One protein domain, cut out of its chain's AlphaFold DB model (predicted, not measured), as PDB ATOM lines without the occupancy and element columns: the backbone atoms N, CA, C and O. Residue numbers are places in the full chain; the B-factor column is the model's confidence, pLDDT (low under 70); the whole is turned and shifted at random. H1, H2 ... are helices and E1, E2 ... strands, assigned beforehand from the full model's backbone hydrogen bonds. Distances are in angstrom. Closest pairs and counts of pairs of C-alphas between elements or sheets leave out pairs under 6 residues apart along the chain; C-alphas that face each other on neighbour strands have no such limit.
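Overview. This is residues 48 to 99 of the 133 residues of an uncharacterized protein of Halopelagius longus (UniProt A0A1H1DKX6). A small two-stranded hairpin, E1 and E2, makes one end of a body of three short helices. H1 and H2 lie side by side and run opposite ways, while H3, the longest helix, runs crosswise to H2. The printed part has 52 residues, with three named helices and two named strands in the order H1, E1, E2, H2, H3; the sheet has the order E1, E2 and is antiparallel, and the class is mixed, helices and strands. The whole is compact, with a radius of gyration of the C-alphas of 10.4 A and spans of 31 by 25 by 16 A.

Along the chain. Start at the sheet: find C-alpha 59 at (244.899, 225.970, 218.004), where strand E1, residues 59 to 62, begins. Strand E2, residues 65 to 68, comes back to C-alpha 68 at (248.440, 226.782, 220.274). Helix H2, residues 69 to 75, follows at once and is 10.1 A from first to last C-alpha. Before the strands look for helix H1, residues 48 to 55, 10.2 A long, beginning at C-alpha 48 at (255.454, 238.035, 221.770). Helix H3, residues 83 to 95, is 18.2 A long and ends at C-alpha 95 at (259.306, 225.607, 209.364).

Arrangement. E1 and E2 form a hairpin, antiparallel with 154 degrees between their directions. Look there for N 60 and O 67, 2.7 A apart, and N 62 and O 65, 2.9 A apart, both within hydrogen-bond range. Going outward from the sheet, the closest C-alphas of E1 and H2 are those of Thr 60 and Leu 69, 6.2 A apart. H2 touches H1 at a shallow tilt of 19 degrees, opposite ways; their closest C-alphas, those of Gly 70 and Ser 52, are 3.7 A apart. H3, with residues 90 to 93 alone, only just touches H2, with 3 pairs of C-alphas within 8 A. The closest C-alphas of H2 and H3 are those of Val 72 and Val 90, 6.7 A apart, and the two lines are about perpendicular at 78 degrees. H1 and H3 are apart, but only just, at 8.1 A. H3 is also apart from E1 and from E2. In H1 and H3 every O i to N i+4 pair is within hydrogen-bond range; in H2 it is 2 of 3.

Size, cuts and confidence. The two C-alphas farthest apart are those of Asn 64 and Asp 81, at 31.0 A. The printed part has no cut. The links H1 to E1, E1 to E2 and E2 to H2 are tight, and the link from H2 to H3, with 7 residues between them, is short. The mean pLDDT of the printed part is 80.3; look for values under 70 at residues 62 to 65 and 96 to 99.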
ATOM      1  N   SER A  48     255.753 239.469 221.777       87.38
ATOM      2  CA  SER A  48     255.454 238.035 221.770       87.38
ATOM      3  C   SER A  48     254.631 237.576 222.978       87.38
ATOM      4  O   SER A  48     253.713 236.781 222.811       87.38
ATOM      5  N   GLU A  49     254.868 238.110 224.182       89.19
ATOM      6  CA  GLU A  49     254.075 237.768 225.378       89.19
ATOM      7  C   GLU A  49     252.611 238.238 225.251       89.19
ATOM      8  O   GLU A  49     251.670 237.521 225.615       89.19
ATOM      9  N   GLU A  50     252.391 239.434 224.700       88.69
ATOM     10  CA  GLU A  50     251.046 239.962 224.452       88.69
ATOM     11  C   GLU A  50     250.297 239.132 223.409       88.69
ATOM     12  O   GLU A  50     249.140 238.765 223.636       88.69
ATOM     13  N   LEU A  51     250.963 238.790 222.302       88.69
ATOM     14  CA  LEU A  51     250.402 237.925 221.266       88.69
ATOM     15  C   LEU A  51     250.171 236.507 221.800       88.69
ATOM     16  O   LEU A  51     249.121 235.922 221.544       88.69
ATOM     17  N   SER A  52     251.079 235.983 222.623       89.62
ATOM     18  CA  SER A  52     250.933 234.677 223.263       89.62
ATOM     19  C   SER A  52     249.645 234.591 224.073       89.62
ATOM     20  O   SER A  52     248.841 233.670 223.915       89.62
ATOM     21  N   ARG A  53     249.390 235.611 224.897       88.44
ATOM     22  CA  ARG A  53     248.178 235.680 225.711       88.44
ATOM     23  C   ARG A  53     246.922 235.928 224.872       88.44
ATOM     24  O   ARG A  53     245.867 235.403 225.223       88.44
ATOM     25  N   ALA A  54     247.013 236.717 223.802       86.56
ATOM     26  CA  ALA A  54     245.881 237.008 222.923       86.56
ATOM     27  C   ALA A  54     245.454 235.790 222.085       86.56
ATOM     28  O   ALA A  54     244.260 235.560 221.902       86.56
ATOM     29  N   TYR A  55     246.421 234.995 221.625       84.44
ATOM     30  CA  TYR A  55     246.212 233.856 220.728       84.44
ATOM     31  C   TYR A  55     246.399 232.493 221.411       84.44
ATOM     32  O   TYR A  55     246.420 231.467 220.740       84.44
ATOM     33  N   GLY A  56     246.472 232.452 222.745       81.81
ATOM     34  CA  GLY A  56     246.639 231.220 223.529       81.81
ATOM     35  C   GLY A  56     245.536 230.174 223.337       81.81
ATOM     36  O   GLY A  56     245.809 228.982 223.456       81.81
ATOM     37  N   ASP A  57     244.324 230.581 222.966       79.44
ATOM     38  CA  ASP A  57     243.223 229.664 222.633       79.44
ATOM     39  C   ASP A  57     243.186 229.266 221.143       79.44
ATOM     40  O   ASP A  57     242.393 228.406 220.754       79.44
ATOM     41  N   GLN A  58     244.019 229.872 220.288       80.75
ATOM     42  CA  GLN A  58     244.016 229.590 218.856       80.75
ATOM     43  C   GLN A  58     244.889 228.376 218.539       80.75
ATOM     44  O   GLN A  58     246.116 228.452 218.502       80.75
ATOM     45  N   THR A  59     244.237 227.240 218.309       77.31
ATOM     46  CA  THR A  59     244.899 225.970 218.004       77.31
ATOM     47  C   THR A  59     245.372 225.902 216.557       77.31
ATOM     48  O   THR A  59     244.604 226.139 215.628       77.31
ATOM     49  N   THR A  60     246.618 225.491 216.385       73.56
ATOM     50  CA  THR A  60     247.305 225.170 215.138       73.56
ATOM     51  C   THR A  60     247.369 223.647 215.027       73.56
ATOM     52  O   THR A  60     248.015 222.982 215.837       73.56
ATOM     53  N   ASP A  61     246.677 223.069 214.048       71.25
ATOM     54  CA  ASP A  61     246.731 221.625 213.803       71.25
ATOM     55  C   ASP A  61     247.884 221.333 212.843       71.25
ATOM     56  O   ASP A  61     247.725 221.512 211.644       71.25
ATOM     57  N   LEU A  62     249.065 220.963 213.338       67.44
ATOM     58  CA  LEU A  62     250.182 220.526 212.494       67.44
ATOM     59  C   LEU A  62     250.089 219.006 212.286       67.44
ATOM     60  O   LEU A  62     249.594 218.297 213.160       67.44
ATOM     61  N   PRO A  63     250.625 218.454 211.180       60.66
ATOM     62  CA  PRO A  63     250.483 217.030 210.850       60.66
ATOM     63  C   PRO A  63     251.019 216.066 211.921       60.66
ATOM     64  O   PRO A  63     250.646 214.894 211.930       60.66
ATOM     65  N   ASN A  64     251.881 216.546 212.819       54.56
ATOM     66  CA  ASN A  64     252.509 215.734 213.858       54.56
ATOM     67  C   ASN A  64     252.080 216.141 215.278       54.56
ATOM     68  O   ASN A  64     252.286 215.357 216.202       54.56
ATOM     69  N   GLU A  65     251.531 217.349 215.464       65.12
ATOM     70  CA  GLU A  65     251.310 217.977 216.774       65.12
ATOM     71  C   GLU A  65     250.180 219.016 216.696       65.12
ATOM     72  O   GLU A  65     250.122 219.817 215.768       65.12
ATOM     73  N   THR A  66     249.300 219.047 217.695       74.88
ATOM     74  CA  THR A  66     248.338 220.144 217.869       74.88
ATOM     75  C   THR A  66     248.887 221.066 218.953       74.88
ATOM     76  O   THR A  66     248.930 220.679 220.121       74.88
ATOM     77  N   GLU A  67     249.318 222.268 218.583       78.19
ATOM     78  CA  GLU A  67     249.804 223.281 219.528       78.19
ATOM     79  C   GLU A  67     248.984 224.567 219.389       78.19
ATOM     80  O   GLU A  67     248.309 224.771 218.388       78.19
ATOM     81  N   SER A  68     248.993 225.435 220.395       84.19
ATOM     82  CA  SER A  68     248.440 226.782 220.274       84.19
ATOM     83  C   SER A  68     249.457 227.744 219.668       84.19
ATOM     84  O   SER A  68     250.633 227.709 220.036       84.19
ATOM     85  N   LEU A  69     248.992 228.688 218.848       83.62
ATOM     86  CA  LEU A  69     249.804 229.829 218.417       83.62
ATOM     87  C   LEU A  69     250.383 230.596 219.597       83.62
ATOM     88  O   LEU A  69     251.500 231.097 219.511       83.62
ATOM     89  N   GLY A  70     249.658 230.663 220.716       86.19
ATOM     90  CA  GLY A  70     250.183 231.324 221.897       86.19
ATOM     91  C   GLY A  70     251.403 230.619 222.486       86.19
ATOM     92  O   GLY A  70     252.310 231.287 222.966       86.19
ATOM     93  N   SER A  71     251.478 229.290 222.388       84.62
ATOM     94  CA  SER A  71     252.668 228.528 222.786       84.62
ATOM     95  C   SER A  71     253.840 228.729 221.826       84.62
ATOM     96  O   SER A  71     254.986 228.696 222.266       84.62
ATOM     97  N   VAL A  72     253.579 228.988 220.540       86.31
ATOM     98  CA  VAL A  72     254.632 229.387 219.593       86.31
ATOM     99  C   VAL A  72     255.163 230.773 219.956       86.31
ATOM    100  O   VAL A  72     256.368 230.948 220.091       86.31
ATOM    101  N   PHE A  73     254.275 231.744 220.185       87.31
ATOM    102  CA  PHE A  73     254.673 233.090 220.597       87.31
ATOM    103  C   PHE A  73     255.361 233.122 221.965       87.31
ATOM    104  O   PHE A  73     256.286 233.896 222.129       87.31
ATOM    105  N   ASP A  74     254.988 232.267 222.921       86.31
ATOM    106  CA  ASP A  74     255.659 232.167 224.232       86.31
ATOM    107  C   ASP A  74     257.145 231.779 224.106       86.31
ATOM    108  O   ASP A  74     257.971 232.172 224.925       86.31
ATOM    109  N   ARG A  75     257.499 231.036 223.047       83.88
ATOM    110  CA  ARG A  75     258.888 230.670 222.727       83.88
ATOM    111  C   ARG A  75     259.663 231.785 222.024       83.88
ATOM    112  O   ARG A  75     260.893 231.760 222.034       83.88
ATOM    113  N   LEU A  76     258.963 232.735 221.407       84.94
ATOM    114  CA  LEU A  76     259.548 233.885 220.726       84.94
ATOM    115  C   LEU A  76     259.736 235.019 221.748       84.94
ATOM    116  O   LEU A  76     258.807 235.360 222.466       84.94
ATOM    117  N   ASP A  77     260.910 235.644 221.806       83.31
ATOM    118  CA  ASP A  77     261.195 236.785 222.698       83.31
ATOM    119  C   ASP A  77     261.506 238.022 221.842       83.31
ATOM    120  O   ASP A  77     262.627 238.525 221.814       83.31
ATOM    121  N   ASP A  78     260.520 238.454 221.053       85.75
ATOM    122  CA  ASP A  78     260.649 239.525 220.062       85.75
ATOM    123  C   ASP A  78     259.489 240.545 220.203       85.75
ATOM    124  O   ASP A  78     258.445 240.282 220.812       85.75
ATOM    125  N   GLU A  79     259.688 241.750 219.669       89.12
ATOM    126  CA  GLU A  79     258.655 242.786 219.529       89.12
ATOM    127  C   GLU A  79     258.358 242.975 218.047       89.12
ATOM    128  O   GLU A  79     259.280 243.013 217.233       89.12
ATOM    129  N   TYR A  80     257.075 243.097 217.715       89.12
ATOM    130  CA  TYR A  80     256.612 243.204 216.344       89.12
ATOM    131  C   TYR A  80     256.026 244.581 216.074       89.12
ATOM    132  O   TYR A  80     255.085 245.017 216.745       89.12
ATOM    133  N   ASP A  81     256.521 245.236 215.030       89.00
ATOM    134  CA  ASP A  81     255.977 246.510 214.554       89.00
ATOM    135  C   ASP A  81     254.726 246.313 213.686       89.00
ATOM    136  O   ASP A  81     253.909 247.227 213.520       89.00
ATOM    137  N   THR A  82     254.563 245.122 213.100       87.81
ATOM    138  CA  THR A  82     253.456 244.807 212.192       87.81
ATOM    139  C   THR A  82     252.994 243.358 212.305       87.81
ATOM    140  O   THR A  82     253.751 242.459 212.669       87.81
ATOM    141  N   ALA A  83     251.756 243.106 211.874       88.31
ATOM    142  CA  ALA A  83     251.213 241.754 211.771       88.31
ATOM    143  C   ALA A  83     251.982 240.855 210.799       88.31
ATOM    144  O   ALA A  83     251.932 239.635 210.933       88.31
ATOM    145  N   GLN A  84     252.645 241.429 209.794       86.38
ATOM    146  CA  GLN A  84     253.466 240.661 208.863       86.38
ATOM    147  C   GLN A  84     254.705 240.104 209.573       86.38
ATOM    148  O   GLN A  84     255.005 238.924 209.440       86.38
ATOM    149  N   GLU A  85     255.358 240.924 210.394       86.88
ATOM    150  CA  GLU A  85     256.559 240.540 211.139       86.88
ATOM    151  C   GLU A  85     256.272 239.407 212.140       86.88
ATOM    152  O   GLU A  85     257.010 238.425 212.202       86.88
ATOM    153  N   ALA A  86     255.129 239.475 212.833       87.19
ATOM    154  CA  ALA A  86     254.661 238.399 213.709       87.19
ATOM    155  C   ALA A  86     254.377 237.093 212.940       87.19
ATOM    156  O   ALA A  86     254.758 236.009 213.386       87.19
ATOM    157  N   ARG A  87     253.740 237.181 211.759       85.31
ATOM    158  CA  ARG A  87     253.483 236.025 210.876       85.31
ATOM    159  C   ARG A  87     254.787 235.378 210.410       85.31
ATOM    160  O   ARG A  87     254.907 234.158 210.461       85.31
ATOM    161  N   GLU A  88     255.755 236.186 209.983       85.69
ATOM    162  CA  GLU A  88     257.069 235.711 209.542       85.69
ATOM    163  C   GLU A  88     257.833 235.032 210.685       85.69
ATOM    164  O   GLU A  88     258.455 233.991 210.470       85.69
ATOM    165  N   ALA A  89     257.755 235.553 211.910       86.62
ATOM    166  CA  ALA A  89     258.393 234.928 213.065       86.62
ATOM    167  C   ALA A  89     257.808 233.539 213.378       86.62
ATOM    168  O   ALA A  89     258.561 232.576 213.522       86.62
ATOM    169  N   VAL A  90     256.476 233.411 213.397       84.31
ATOM    170  CA  VAL A  90     255.796 232.117 213.599       84.31
ATOM    171  C   VAL A  90     256.094 231.150 212.456       84.31
ATOM    172  O   VAL A  90     256.371 229.979 212.703       84.31
ATOM    173  N   TYR A  91     256.068 231.624 211.208       83.31
ATOM    174  CA  TYR A  91     256.406 230.813 210.040       83.31
ATOM    175  C   TYR A  91     257.814 230.222 210.167       83.31
ATOM    176  O   TYR A  91     257.970 229.011 210.072       83.31
ATOM    177  N   ASN A  92     258.813 231.056 210.468       83.25
ATOM    178  CA  ASN A  92     260.205 230.631 210.604       83.25
ATOM    179  C   ASN A  92     260.420 229.636 211.753       83.25
ATOM    180  O   ASN A  92     261.213 228.703 211.611       83.25
ATOM    181  N   GLU A  93     259.732 229.820 212.882       82.81
ATOM    182  CA  GLU A  93     259.770 228.882 214.010       82.81
ATOM    183  C   GLU A  93     259.146 227.535 213.627       82.81
ATOM    184  O   GLU A  93     259.732 226.473 213.848       82.81
ATOM    185  N   LEU A  94     257.980 227.557 212.975       78.88
ATOM    186  CA  LEU A  94     257.285 226.339 212.576       78.88
ATOM    187  C   LEU A  94     258.006 225.604 211.450       78.88
ATOM    188  O   LEU A  94     258.109 224.384 211.516       78.88
ATOM    189  N   THR A  95     258.551 226.275 210.437       75.06
ATOM    190  CA  THR A  95     259.306 225.607 209.364       75.06
ATOM    191  C   THR A  95     260.723 225.221 209.792       75.06
ATOM    192  O   THR A  95     261.340 224.368 209.149       75.06
ATOM    193  N   GLY A  96     261.211 225.748 210.921       68.75
ATOM    194  CA  GLY A  96     262.597 225.592 211.367       68.75
ATOM    195  C   GLY A  96     263.584 226.426 210.541       68.75
ATOM    196  O   GLY A  96     264.798 226.245 210.656       68.75
ATOM    197  N   GLU A  97     263.081 227.339 209.706       59.31
ATOM    198  CA  GLU A  97     263.886 228.267 208.906       59.31
ATOM    199  C   GLU A  97     264.512 229.379 209.756       59.31
ATOM    200  O   GLU A  97     265.543 229.931 209.366       59.31
ATOM    201  N   ALA A  98     264.002 229.611 210.976       50.47
ATOM    202  CA  ALA A  98     264.597 230.518 211.964       50.47
ATOM    203  C   ALA A  98     266.094 230.237 212.224       50.47
ATOM    204  O   ALA A  98     266.851 231.144 212.572       50.47
ATOM    205  N   MET A  99     266.534 228.994 212.001       43.97
ATOM    206  CA  MET A  99     267.914 228.545 212.208       43.97
ATOM    207  C   MET A  99     268.819 228.700 210.977       43.97
ATOM    208  O   MET A  99     270.019 228.462 211.088       43.97
TER     209      MET A  99